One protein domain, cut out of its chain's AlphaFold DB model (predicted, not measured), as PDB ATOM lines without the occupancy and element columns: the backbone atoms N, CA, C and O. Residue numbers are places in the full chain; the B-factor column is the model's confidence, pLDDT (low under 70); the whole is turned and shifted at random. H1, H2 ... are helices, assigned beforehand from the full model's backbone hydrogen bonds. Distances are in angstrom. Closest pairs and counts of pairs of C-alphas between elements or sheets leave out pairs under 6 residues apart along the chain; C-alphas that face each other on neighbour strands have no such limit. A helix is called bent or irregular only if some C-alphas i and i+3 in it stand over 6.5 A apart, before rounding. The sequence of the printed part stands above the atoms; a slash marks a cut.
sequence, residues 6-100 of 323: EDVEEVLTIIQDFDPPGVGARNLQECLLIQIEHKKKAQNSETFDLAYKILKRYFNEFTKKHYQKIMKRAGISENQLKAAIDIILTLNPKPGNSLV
ATOM      1  N   GLU A   6      12.439  38.647 115.665       90.69
ATOM      2  CA  GLU A   6      12.488  38.261 114.259       90.69
ATOM      3  C   GLU A   6      13.514  39.106 113.492       90.69
ATOM      4  O   GLU A   6      14.352  38.552 112.786       90.69
ATOM      5  N   ASP A   7      13.529  40.423 113.730       89.44
ATOM      6  CA  ASP A   7      14.483  41.352 113.108       89.44
ATOM      7  C   ASP A   7      15.938  40.998 113.484       89.44
ATOM      8  O   ASP A   7      16.859  41.103 112.676       89.44
ATOM      9  N   VAL A   8      16.167  40.554 114.727       89.62
ATOM     10  CA  VAL A   8      17.499  40.148 115.207       89.62
ATOM     11  C   VAL A   8      17.920  38.799 114.623       89.62
ATOM     12  O   VAL A   8      19.094  38.614 114.310       89.62
ATOM     13  N   GLU A   9      16.988  37.854 114.476       89.00
ATOM     14  CA  GLU A   9      17.266  36.546 113.875       89.00
ATOM     15  C   GLU A   9      17.607  36.665 112.382       89.00
ATOM     16  O   GLU A   9      18.503  35.958 111.923       89.00
ATOM     17  N   GLU A  10      16.988  37.598 111.655       89.62
ATOM     18  CA  GLU A  10      17.323  37.889 110.253       89.62
ATOM     19  C   GLU A  10      18.729  38.487 110.100       89.62
ATOM     20  O   GLU A  10      19.504  38.084 109.237       89.62
ATOM     21  N   VAL A  11      19.117  39.417 110.974       91.06
ATOM     22  CA  VAL A  11      20.487  39.953 110.953       91.06
ATOM     23  C   VAL A  11      21.502  38.878 111.351       91.06
ATOM     24  O   VAL A  11      22.606  38.825 110.804       91.06
ATOM     25  N   LEU A  12      21.144  37.998 112.289       89.69
ATOM     26  CA  LEU A  12      22.015  36.916 112.735       89.69
ATOM     27  C   LEU A  12      22.334  35.929 111.607       89.69
ATOM     28  O   LEU A  12      23.486  35.516 111.502       89.69
ATOM     29  N   THR A  13      21.362  35.570 110.762       87.31
ATOM     30  CA  THR A  13      21.613  34.668 109.626       87.31
ATOM     31  C   THR A  13      22.573  35.291 108.617       87.31
ATOM     32  O   THR A  13      23.488  34.609 108.166       87.31
ATOM     33  N   ILE A  14      22.457  36.599 108.355       89.38
ATOM     34  CA  ILE A  14      23.406  37.331 107.502       89.38
ATOM     35  C   ILE A  14      24.825  37.275 108.089       89.38
ATOM     36  O   ILE A  14      25.785  37.018 107.368       89.38
ATOM     37  N   ILE A  15      24.972  37.483 109.403       89.12
ATOM     38  CA  ILE A  15      26.278  37.404 110.083       89.12
ATOM     39  C   ILE A  15      26.855  35.981 110.020       89.12
ATOM     40  O   ILE A  15      28.067  35.817 109.889       89.12
ATOM     41  N   GLN A  16      26.010  34.954 110.125       90.19
ATOM     42  CA  GLN A  16      26.429  33.547 110.099       90.19
ATOM     43  C   GLN A  16      26.918  33.072 108.720       90.19
ATOM     44  O   GLN A  16      27.629  32.067 108.657       90.19
ATOM     45  N   ASP A  17      26.597  33.802 107.648       86.56
ATOM     46  CA  ASP A  17      27.104  33.560 106.291       86.56
ATOM     47  C   ASP A  17      28.501  34.168 106.039       86.56
ATOM     48  O   ASP A  17      29.093  33.943 104.981       86.56
ATOM     49  N   PHE A  18      29.055  34.938 106.984       88.50
ATOM     50  CA  PHE A  18      30.388  35.528 106.840       88.50
ATOM     51  C   PHE A  18      31.517  34.503 107.036       88.50
ATOM     52  O   PHE A  18      31.368  33.477 107.700       88.50
ATOM     53  N   ASP A  19      32.688  34.822 106.482       81.31
ATOM     54  CA  ASP A  19      33.931  34.083 106.710       81.31
ATOM     55  C   ASP A  19      34.618  34.589 108.002       81.31
ATOM     56  O   ASP A  19      34.712  35.806 108.200       81.31
ATOM     57  N   PRO A  20      35.119  33.712 108.895       88.06
ATOM     58  CA  PRO A  20      35.106  32.249 108.822       88.06
ATOM     59  C   PRO A  20      33.746  31.595 109.140       88.06
ATOM     60  O   PRO A  20      33.057  32.035 110.065       88.06
ATOM     61  N   PRO A  21      33.380  30.483 108.462       87.88
ATOM     62  CA  PRO A  21      32.110  29.800 108.692       87.88
ATOM     63  C   PRO A  21      31.976  29.349 110.153       87.88
ATOM     64  O   PRO A  21      32.910  28.810 110.755       87.88
ATOM     65  N   GLY A  22      30.789  29.550 110.725       87.19
ATOM     66  CA  GLY A  22      30.494  29.268 112.134       87.19
ATOM     67  C   GLY A  22      30.698  30.458 113.080       87.19
ATOM     68  O   GLY A  22      30.476  30.308 114.285       87.19
ATOM     69  N   VAL A  23      31.095  31.630 112.570       89.12
ATOM     70  CA  VAL A  23      30.996  32.909 113.296       89.12
ATOM     71  C   VAL A  23      29.524  33.276 113.509       89.12
ATOM     72  O   VAL A  23      28.656  32.891 112.736       89.12
ATOM     73  N   GLY A  24      29.209  33.956 114.615       87.44
ATOM     74  CA  GLY A  24      27.825  34.326 114.945       87.44
ATOM     75  C   GLY A  24      26.945  33.164 115.432       87.44
ATOM     76  O   GLY A  24      25.743  33.335 115.617       87.44
ATOM     77  N   ALA A  25      27.503  31.976 115.671       91.12
ATOM     78  CA  ALA A  25      26.762  30.867 116.266       91.12
ATOM     79  C   ALA A  25      26.422  31.125 117.745       91.12
ATOM     80  O   ALA A  25      27.261  31.591 118.517       91.12
ATOM     81  N   ARG A  26      25.210  30.756 118.177       89.94
ATOM     82  CA  ARG A  26      24.744  30.918 119.567       89.94
ATOM     83  C   ARG A  26      25.327  29.859 120.496       89.94
ATOM     84  O   ARG A  26      25.396  30.057 121.706       89.94
ATOM     85  N   ASN A  27      25.709  28.707 119.950       91.88
ATOM     86  CA  ASN A  27      26.318  27.611 120.693       91.88
ATOM     87  C   ASN A  27      27.261  26.780 119.804       91.88
ATOM     88  O   ASN A  27      27.298  26.929 118.584       91.88
ATOM     89  N   LEU A  28      28.025  25.881 120.432       89.62
ATOM     90  CA  LEU A  28      28.995  25.026 119.740       89.62
ATOM     91  C   LEU A  28      28.341  24.119 118.687       89.62
ATOM     92  O   LEU A  28      28.914  23.902 117.625       89.62
ATOM     93  N   GLN A  29      27.150  23.587 118.970       93.38
ATOM     94  CA  GLN A  29      26.446  22.712 118.038       93.38
ATOM     95  C   GLN A  29      26.081  23.472 116.756       93.38
ATOM     96  O   GLN A  29      26.365  22.994 115.665       93.38
ATOM     97  N   GLU A  30      25.521  24.674 116.886       92.38
ATOM     98  CA  GLU A  30      25.204  25.568 115.768       92.38
ATOM     99  C   GLU A  30      26.464  25.974 114.995       92.38
ATOM    100  O   GLU A  30      26.472  25.906 113.770       92.38
ATOM    101  N   CYS A  31      27.562  26.281 115.694       93.44
ATOM    102  CA  CYS A  31      28.847  26.626 115.077       93.44
ATOM    103  C   CYS A  31      29.357  25.519 114.147       93.44
ATOM    104  O   CYS A  31      29.756  25.781 113.011       93.44
ATOM    105  N   LEU A  32      29.316  24.271 114.618       92.75
ATOM    106  CA  LEU A  32      29.757  23.122 113.836       92.75
ATOM    107  C   LEU A  32      28.761  22.777 112.719       92.75
ATOM    108  O   LEU A  32      29.186  22.371 111.641       92.75
ATOM    109  N   LEU A  33      27.453  22.957 112.938       93.62
ATOM    110  CA  LEU A  33      26.432  22.738 111.907       93.62
ATOM    111  C   LEU A  33      26.595  23.708 110.732       93.62
ATOM    112  O   LEU A  33      26.594  23.245 109.595       93.62
ATOM    113  N   ILE A  34      26.819  25.000 110.995       92.12
ATOM    114  CA  ILE A  34      27.081  26.014 109.958       92.12
ATOM    115  C   ILE A  34      28.313  25.622 109.129       92.12
ATOM    116  O   ILE A  34      28.281  25.631 107.899       92.12
ATOM    117  N   GLN A  35      29.394  25.191 109.789       91.88
ATOM    118  CA  GLN A  35      30.611  24.750 109.099       91.88
ATOM    119  C   GLN A  35      30.398  23.495 108.243       91.88
ATOM    120  O   GLN A  35      30.939  23.412 107.138       91.88
ATOM    121  N   ILE A  36      29.617  22.518 108.722       91.62
ATOM    122  CA  ILE A  36      29.275  21.334 107.923       91.62
ATOM    123  C   ILE A  36      28.388  21.711 106.743       91.62
ATOM    124  O   ILE A  36      28.645  21.228 105.644       91.62
ATOM    125  N   GLU A  37      27.370  22.553 106.929       89.81
ATOM    126  CA  GLU A  37      26.497  22.988 105.832       89.81
ATOM    127  C   GLU A  37      27.296  23.709 104.745       89.81
ATOM    128  O   GLU A  37      27.120  23.419 103.559       89.81
ATOM    129  N   HIS A  38      28.246  24.559 105.139       87.88
ATOM    130  CA  HIS A  38      29.162  25.210 104.209       87.88
ATOM    131  C   HIS A  38      30.031  24.195 103.440       87.88
ATOM    132  O   HIS A  38      30.108  24.250 102.214       87.88
ATOM    133  N   LYS A  39      30.637  23.207 104.121       85.62
ATOM    134  CA  LYS A  39      31.431  22.149 103.457       85.62
ATOM    135  C   LYS A  39      30.581  21.230 102.571       85.62
ATOM    136  O   LYS A  39      31.032  20.834 101.499       85.62
ATOM    137  N   LYS A  40      29.344  20.931 102.972       84.62
ATOM    138  CA  LYS A  40      28.405  20.089 102.219       84.62
ATOM    139  C   LYS A  40      28.027  20.714 100.873       84.62
ATOM    140  O   LYS A  40      27.892  19.984  99.897       84.62
ATOM    141  N   LYS A  41      27.918  22.049 100.792       80.56
ATOM    142  CA  LYS A  41      27.716  22.764  99.515       80.56
ATOM    143  C   LYS A  41      28.858  22.511  98.517       80.56
ATOM    144  O   LYS A  41      28.610  22.501  97.318       80.56
ATOM    145  N   ALA A  42      30.082  22.283  99.000       75.50
ATOM    146  CA  ALA A  42      31.260  22.034  98.164       75.50
ATOM    147  C   ALA A  42      31.514  20.541  97.880       75.50
ATOM    148  O   ALA A  42      32.019  20.192  96.817       75.50
ATOM    149  N   GLN A  43      31.193  19.656  98.828       74.19
ATOM    150  CA  GLN A  43      31.476  18.220  98.760       74.19
ATOM    151  C   GLN A  43      30.217  17.437  99.145       74.19
ATOM    152  O   GLN A  43      30.017  17.057 100.300       74.19
ATOM    153  N   ASN A  44      29.334  17.222  98.171       71.62
ATOM    154  CA  ASN A  44      28.073  16.520  98.387       71.62
ATOM    155  C   ASN A  44      28.314  15.001  98.507       71.62
ATOM    156  O   ASN A  44      28.323  14.284  97.510       71.62
ATOM    157  N   SER A  45      28.558  14.517  99.728       84.25
ATOM    158  CA  SER A  45      28.758  13.095 100.044       84.25
ATOM    159  C   SER A  45      27.849  12.661 101.192       84.25
ATOM    160  O   SER A  45      27.655  13.405 102.156       84.25
ATOM    161  N   GLU A  46      27.379  11.412 101.136       84.56
ATOM    162  CA  GLU A  46      26.589  10.764 102.195       84.56
ATOM    163  C   GLU A  46      27.268  10.833 103.578       84.56
ATOM    164  O   GLU A  46      26.605  10.852 104.618       84.56
ATOM    165  N   THR A  47      28.600  10.933 103.611       86.31
ATOM    166  CA  THR A  47      29.368  11.058 104.858       86.31
ATOM    167  C   THR A  47      29.153  12.419 105.532       86.31
ATOM    168  O   THR A  47      29.040  12.484 106.758       86.31
ATOM    169  N   PHE A  48      29.029  13.505 104.757       87.94
ATOM    170  CA  PHE A  48      28.704  14.835 105.289       87.94
ATOM    171  C   PHE A  48      27.260  14.897 105.795       87.94
ATOM    172  O   PHE A  48      27.005  15.505 106.835       87.94
ATOM    173  N   ASP A  49      26.330  14.214 105.123       89.38
ATOM    174  CA  ASP A  49      24.947  14.076 105.593       89.38
ATOM    175  C   ASP A  49      24.863  13.341 106.925       89.38
ATOM    176  O   ASP A  49      24.128  13.743 107.835       89.38
ATOM    177  N   LEU A  50      25.657  12.282 107.069       90.38
ATOM    178  CA  LEU A  50      25.732  11.541 108.311       90.38
ATOM    179  C   LEU A  50      26.371  12.370 109.432       90.38
ATOM    180  O   LEU A  50      25.827  12.412 110.538       90.38
ATOM    181  N   ALA A  51      27.468  13.076 109.153       90.56
ATOM    182  CA  ALA A  51      28.111  13.982 110.104       90.56
ATOM    183  C   ALA A  51      27.150  15.093 110.569       90.56
ATOM    184  O   ALA A  51      27.000  15.325 111.771       90.56
ATOM    185  N   TYR A  52      26.410  15.704 109.638       93.31
ATOM    186  CA  TYR A  52      25.361  16.679 109.940       93.31
ATOM    187  C   TYR A  52      24.259  16.076 110.823       93.31
ATOM    188  O   TYR A  52      23.873  16.662 111.836       93.31
ATOM    189  N   LYS A  53      23.770  14.874 110.491       92.50
ATOM    190  CA  LYS A  53      22.743  14.167 111.273       92.50
ATOM    191  C   LYS A  53      23.220  13.862 112.695       92.50
ATOM    192  O   LYS A  53      22.439  14.027 113.637       92.50
ATOM    193  N   ILE A  54      24.481  13.454 112.859       92.31
ATOM    194  CA  ILE A  54      25.111  13.215 114.166       92.31
ATOM    195  C   ILE A  54      25.146  14.504 114.982       92.31
ATOM    196  O   ILE A  54      24.640  14.515 116.104       92.31
ATOM    197  N   LEU A  55      25.652  15.598 114.410       92.56
ATOM    198  CA  LEU A  55      25.699  16.883 115.104       92.56
ATOM    199  C   LEU A  55      24.312  17.460 115.389       92.56
ATOM    200  O   LEU A  55      24.138  18.096 116.416       92.56
ATOM    201  N   LYS A  56      23.304  17.239 114.540       93.75
ATOM    202  CA  LYS A  56      21.958  17.802 114.734       93.75
ATOM    203  C   LYS A  56      21.131  17.039 115.767       93.75
ATOM    204  O   LYS A  56      20.434  17.658 116.562       93.75
ATOM    205  N   ARG A  57      21.176  15.700 115.750       92.31
ATOM    206  CA  ARG A  57      20.280  14.848 116.561       92.31
ATOM    207  C   ARG A  57      20.960  14.128 117.722       92.31
ATOM    208  O   ARG A  57      20.270  13.762 118.667       92.31
ATOM    209  N   TYR A  58      22.273  13.916 117.660       91.75
ATOM    210  CA  TYR A  58      23.017  13.083 118.614       91.75
ATOM    211  C   TYR A  58      24.220  13.817 119.229       91.75
ATOM    212  O   TYR A  58      25.195  13.188 119.635       91.75
ATOM    213  N   PHE A  59      24.171  15.152 119.302       90.38
ATOM    214  CA  PHE A  59      25.277  15.982 119.795       90.38
ATOM    215  C   PHE A  59      25.697  15.644 121.233       90.38
ATOM    216  O   PHE A  59      26.884  15.540 121.544       90.38
ATOM    217  N   ASN A  60      24.724  15.420 122.119       88.56
ATOM    218  CA  ASN A  60      24.979  15.090 123.522       88.56
ATOM    219  C   ASN A  60      25.640  13.714 123.676       88.56
ATOM    220  O   ASN A  60      26.530  13.520 124.501       88.56
ATOM    221  N   GLU A  61      25.213  12.738 122.885       88.56
ATOM    222  CA  GLU A  61      25.823  11.416 122.840       88.56
ATOM    223  C   GLU A  61      27.221  11.465 122.215       88.56
ATOM    224  O   GLU A  61      28.119  10.776 122.697       88.56
ATOM    225  N   PHE A  62      27.417  12.300 121.191       86.38
ATOM    226  CA  PHE A  62      28.700  12.496 120.521       86.38
ATOM    227  C   PHE A  62      29.739  13.117 121.460       86.38
ATOM    228  O   PHE A  62      30.822  12.560 121.636       86.38
ATOM    229  N   THR A  63      29.387  14.210 122.142       83.31
ATOM    230  CA  THR A  63      30.257  14.882 123.126       83.31
ATOM    231  C   THR A  63      30.638  13.973 124.297       83.31
ATOM    232  O   THR A  63      31.764  14.037 124.786       83.31
ATOM    233  N   LYS A  64      29.743  13.064 124.708       84.94
ATOM    234  CA  LYS A  64      29.999  12.046 125.744       84.94
ATOM    235  C   LYS A  64      30.653  10.761 125.216       84.94
ATOM    236  O   LYS A  64      30.796   9.807 125.975       84.94
ATOM    237  N   LYS A  65      31.031  10.707 123.932       85.56
ATOM    238  CA  LYS A  65      31.631   9.532 123.269       85.56
ATOM    239  C   LYS A  65      30.784   8.252 123.376       85.56
ATOM    240  O   LYS A  65      31.301   7.138 123.347       85.56
ATOM    241  N   HIS A  66      29.461   8.377 123.469       88.75
ATOM    242  CA  HIS A  66      28.532   7.245 123.534       88.75
ATOM    243  C   HIS A  66      28.249   6.649 122.139       88.75
ATOM    244  O   HIS A  66      27.095   6.515 121.724       88.75
ATOM    245  N   TYR A  67      29.298   6.266 121.406       86.38
ATOM    246  CA  TYR A  67      29.237   5.860 119.996       86.38
ATOM    247  C   TYR A  67      28.295   4.681 119.721       86.38
ATOM    248  O   TYR A  67      27.516   4.724 118.772       86.38
ATOM    249  N   GLN A  68      28.249   3.689 120.613       85.94
ATOM    250  CA  GLN A  68      27.332   2.551 120.488       85.94
ATOM    251  C   GLN A  68      25.850   2.967 120.493       85.94
ATOM    252  O   GLN A  68      25.029   2.369 119.796       85.94
ATOM    253  N   LYS A  69      25.485   4.010 121.257       87.00
ATOM    254  CA  LYS A  69      24.110   4.540 121.279       87.00
ATOM    255  C   LYS A  69      23.776   5.263 119.977       87.00
ATOM    256  O   LYS A  69      22.646   5.151 119.505       87.00
ATOM    257  N   ILE A  70      24.752   5.962 119.394       87.56
ATOM    258  CA  ILE A  70      24.607   6.643 118.103       87.56
ATOM    259  C   ILE A  70      24.407   5.610 116.993       87.56
ATOM    260  O   ILE A  70      23.443   5.731 116.249       87.56
ATOM    261  N   MET A  71      25.224   4.551 116.939       88.69
ATOM    262  CA  MET A  71      25.090   3.483 115.935       88.69
ATOM    263  C   MET A  71      23.704   2.838 115.958       88.69
ATOM    264  O   MET A  71      23.038   2.769 114.927       88.69
ATOM    265  N   LYS A  72      23.233   2.442 117.149       89.31
ATOM    266  CA  LYS A  72      21.916   1.808 117.320       89.31
ATOM    267  C   LYS A  72      20.762   2.734 116.936       89.31
ATOM    268  O   LYS A  72      19.811   2.283 116.312       89.31
ATOM    269  N   ARG A  73      20.822   4.017 117.311       88.75
ATOM    270  CA  ARG A  73      19.739   4.980 117.041       88.75
ATOM    271  C   ARG A  73      19.755   5.530 115.617       88.75
ATOM    272  O   ARG A  73      18.696   5.874 115.103       88.75
ATOM    273  N   ALA A  74      20.932   5.668 115.014       85.62
ATOM    274  CA  ALA A  74      21.090   6.189 113.661       85.62
ATOM    275  C   ALA A  74      21.004   5.094 112.587       85.62
ATOM    276  O   ALA A  74      20.793   5.445 111.426       85.62
ATOM    277  N   GLY A  75      21.137   3.816 112.971       89.12
ATOM    278  CA  GLY A  75      21.081   2.665 112.066       89.12
ATOM    279  C   GLY A  75      22.308   2.560 111.160       89.12
ATOM    280  O   GLY A  75      22.161   2.260 109.982       89.12
ATOM    281  N   ILE A  76      23.498   2.871 111.684       90.50
ATOM    282  CA  ILE A  76      24.737   2.988 110.898       90.50
ATOM    283  C   ILE A  76      25.792   1.970 111.325       90.50
ATOM    284  O   ILE A  76      25.868   1.585 112.494       90.50
ATOM    285  N   SER A  77      26.632   1.577 110.369       90.94
ATOM    286  CA  SER A  77      27.802   0.732 110.620       90.94
ATOM    287  C   SER A  77      28.931   1.501 111.315       90.94
ATOM    288  O   SER A  77      28.979   2.734 111.301       90.94
ATOM    289  N   GLU A  78      29.872   0.767 111.909       85.88
ATOM    290  CA  GLU A  78      31.043   1.349 112.575       85.88
ATOM    291  C   GLU A  78      31.923   2.146 111.601       85.88
ATOM    292  O   GLU A  78      32.352   3.254 111.920       85.88
ATOM    293  N   ASN A  79      32.104   1.638 110.377       87.56
ATOM    294  CA  ASN A  79      32.874   2.311 109.329       87.56
ATOM    295  C   ASN A  79      32.251   3.657 108.931       87.56
ATOM    296  O   ASN A  79      32.958   4.655 108.808       87.56
ATOM    297  N   GLN A  80      30.923   3.704 108.787       88.94
ATOM    298  CA  GLN A  80      30.196   4.942 108.487       88.94
ATOM    299  C   GLN A  80      30.292   5.943 109.640       88.94
ATOM    300  O   GLN A  80      30.479   7.137 109.408       88.94
ATOM    301  N   LEU A  81      30.194   5.465 110.885       87.25
ATOM    302  CA  LEU A  81      30.364   6.328 112.046       87.25
ATOM    303  C   LEU A  81      31.776   6.922 112.086       87.25
ATOM    304  O   LEU A  81      31.908   8.128 112.275       87.25
ATOM    305  N   LYS A  82      32.815   6.105 111.887       85.62
ATOM    306  CA  LYS A  82      34.208   6.561 111.894       85.62
ATOM    307  C   LYS A  82      34.446   7.653 110.849       85.62
ATOM    308  O   LYS A  82      34.921   8.725 111.205       85.62
ATOM    309  N   ALA A  83      34.003   7.432 109.612       87.19
ATOM    310  CA  ALA A  83      34.133   8.417 108.540       87.19
ATOM    311  C   ALA A  83      33.418   9.746 108.865       87.19
ATOM    312  O   ALA A  83      33.945  10.826 108.603       87.19
ATOM    313  N   ALA A  84      32.237   9.690 109.491       89.06
ATOM    314  CA  ALA A  84      31.523  10.891 109.917       89.06
ATOM    315  C   ALA A  84      32.216  11.617 111.085       89.06
ATOM    316  O   ALA A  84      32.231  12.847 111.118       89.06
ATOM    317  N   ILE A  85      32.805  10.878 112.033       87.12
ATOM    318  CA  ILE A  85      33.604  11.450 113.128       87.12
ATOM    319  C   ILE A  85      34.838  12.157 112.568       87.12
ATOM    320  O   ILE A  85      35.110  13.284 112.978       87.12
ATOM    321  N   ASP A  86      35.540  11.535 111.619       87.81
ATOM    322  CA  ASP A  86      36.741  12.106 111.007       87.81
ATOM    323  C   ASP A  86      36.429  13.469 110.371       87.81
ATOM    324  O   ASP A  86      37.151  14.434 110.610       87.81
ATOM    325  N   ILE A  87      35.290  13.607 109.678       89.62
ATOM    326  CA  ILE A  87      34.820  14.902 109.157       89.62
ATOM    327  C   ILE A  87      34.582  15.909 110.285       89.62
ATOM    328  O   ILE A  87      35.052  17.044 110.187       89.62
ATOM    329  N   ILE A  88      33.869  15.522 111.347       89.44
ATOM    330  CA  ILE A  88      33.558  16.421 112.471       89.44
ATOM    331  C   ILE A  88      34.842  16.925 113.144       89.44
ATOM    332  O   ILE A  88      34.912  18.091 113.527       89.44
ATOM    333  N   LEU A  89      35.871  16.081 113.247       86.62
ATOM    334  CA  LEU A  89      37.165  16.450 113.823       86.62
ATOM    335  C   LEU A  89      37.944  17.466 112.973       86.62
ATOM    336  O   LEU A  89      38.797  18.165 113.512       86.62
ATOM    337  N   THR A  90      37.636  17.605 111.677       87.75
ATOM    338  CA  THR A  90      38.232  18.651 110.819       87.75
ATOM    339  C   THR A  90      37.600  20.038 110.982       87.75
ATOM    340  O   THR A  90      38.003  20.976 110.289       87.75
ATOM    341  N   LEU A  91      36.562  20.181 111.808       89.06
ATOM    342  CA  LEU A  91      35.859  21.447 112.019       89.06
ATOM    343  C   LEU A  91      36.506  22.244 113.152       89.06
ATOM    344  O   LEU A  91      37.044  21.673 114.101       89.06
ATOM    345  N   ASN A  92      36.413  23.571 113.089       87.50
ATOM    346  CA  ASN A  92      36.987  24.443 114.103       87.50
ATOM    347  C   ASN A  92      35.915  24.852 115.130       87.50
ATOM    348  O   ASN A  92      35.013  25.614 114.795       87.50
ATOM    349  N   PRO A  93      36.001  24.438 116.406       86.88
ATOM    350  CA  PRO A  93      35.013  24.812 117.420       86.88
ATOM    351  C   PRO A  93      35.038  26.307 117.796       86.88
ATOM    352  O   PRO A  93      34.148  26.762 118.515       86.88
ATOM    353  N   LYS A  94      36.063  27.064 117.375       85.00
ATOM    354  CA  LYS A  94      36.238  28.502 117.647       85.00
ATOM    355  C   LYS A  94      36.853  29.218 116.430       85.00
ATOM    356  O   LYS A  94      38.026  29.596 116.472       85.00
ATOM    357  N   PRO A  95      36.080  29.436 115.354       82.00
ATOM    358  CA  PRO A  95      36.602  29.944 114.083       82.00
ATOM    359  C   PRO A  95      37.252  31.336 114.182       82.00
ATOM    360  O   PRO A  95      38.239  31.588 113.504       82.00
ATOM    361  N   GLY A  96      36.786  32.212 115.082       74.19
ATOM    362  CA  GLY A  96      37.351  33.560 115.267       74.19
ATOM    363  C   GLY A  96      38.645  33.648 116.094       74.19
ATOM    364  O   GLY A  96      39.188  34.737 116.256       74.19
ATOM    365  N   ASN A  97      39.146  32.541 116.654       69.56
ATOM    366  CA  ASN A  97      40.262  32.581 117.608       69.56
ATOM    367  C   ASN A  97      41.645  32.698 116.935       69.56
ATOM    368  O   ASN A  97      42.593  33.167 117.560       69.56
ATOM    369  N   SER A  98      41.756  32.314 115.661       62.03
ATOM    370  CA  SER A  98      42.987  32.408 114.858       62.03
ATOM    371  C   SER A  98      43.429  33.855 114.601       62.03
ATOM    372  O   SER A  98      44.618  34.116 114.477       62.03
ATOM    373  N   LEU A  99      42.493  34.811 114.595       57.12
ATOM    374  CA  LEU A  99      42.783  36.248 114.475       57.12
ATOM    375  C   LEU A  99      43.352  36.858 115.771       57.12
ATOM    376  O   LEU A  99      44.025  37.886 115.737       57.12
ATOM    377  N   VAL A 100      43.095  36.228 116.925       54.22
ATOM    378  CA  VAL A 100      43.532  36.726 118.240       54.22
ATOM    379  C   VAL A 100      44.970  36.301 118.551       54.22
ATOM    380  O   VAL A 100      45.674  37.017 119.263       54.22
TER     381      VAL A 100
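Overview. This is residues 6 to 100 of the 323 residues of the protein "RNA polymerase sigma-54 factor" of Bacteroidetes bacterium (UniProt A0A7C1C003). In the middle, the long helix H2 and the next helix, H3, stand side by side as a hairpin, and H6 packs across H3 on residues 47 to 51, with H4 and H5 making a corner near H3. H1 and H7 lie toward the other end of the long axis, separate from each other and touching no helix; residues 6 to 11 of H1 stick out free, while after H6 the chain passes H2 on its way to H7. The printed part has 95 residues with seven named helices, H1 to H7 in chain order, and no named strand, and the class is all helix. The whole is compact, with a radius of gyration of the C-alphas of 14.2 A, yet elongated in outline, spanning 40 by 26 by 25 A.

Along the chain. H2, residues 28 to 42, is the longest helix and measures 21.9 A from its first to its last C-alpha; it begins with C-alpha 28 at (28.995, 25.026, 119.740). H3, residues 46 to 57, measures 16.2 A, and H6, residues 78 to 89, measures 16.3 A. Between these two in the chain lie H4, residues 59 to 63, 6.1 A long, and H5, residues 67 to 74, 10.3 A long. H1, residues 6 to 16, measures 15.3 A and begins with C-alpha 6 at (12.488, 38.261, 114.259). H7, residues 95 to 100, measures 10.5 A and ends with C-alpha 100 at (43.532, 36.726, 118.240). H7 is irregular, but only just: its C-alphas 95 and 98 are 6.9 A apart.

Arrangement. H2 and H3 form a helical hairpin, two helices joined by a tight link, and they touch at a shallow tilt of 20 degrees, running opposite ways. Their closest C-alphas are those of Lys 40 and Phe 48, 6.1 A apart. H3 also touches H6, with residues 47 to 51 of H3 alone, and their lines are about perpendicular at 75 degrees. The closest C-alphas there are those of Ala 51 and Ala 84, 4.6 A apart. H2 and H6 are close but not clearly touching, with the C-alphas of Leu 32 and Ile 88 closest at 7.8 A. H4 and H5 touch only at the corner by their link, where the C-alphas of Glu 61 and Ile 70 are closest at 6.8 A. H5 is close to H3 but not clearly touching it, and the closest C-alphas, of Ile 54 and Ile 70, are 7.7 A apart. H1 is close to H2 but not clearly touching it, at a steep tilt of 60 degrees, with the C-alphas of Gln 16 and Ile 34 closest at 7.6 A. H7 is apart from H1, and only just apart from H2, with a closest C-alpha distance of 8.5 A. In H1, H3, H4, H5 and H6 every O i to N i+4 pair is within hydrogen-bond range; in H2 10 of 11 are, and in H7 0 of 2, beside 1 of 3 O i to N i+3 pairs.

Size, cuts and confidence. The two C-alphas farthest apart are those of Asp 7 and Asn 79, at 43.3 A, and the C-alphas of Glu 6 and Val 100 are 31.3 A apart. The printed part has no cut. The link from H1 to H2, with 11 residues, is long, and the other links are tight. The mean pLDDT of the printed part is 86.8, and confidence in the model is low, under 70, at residues 97 to 100, which belong to H7.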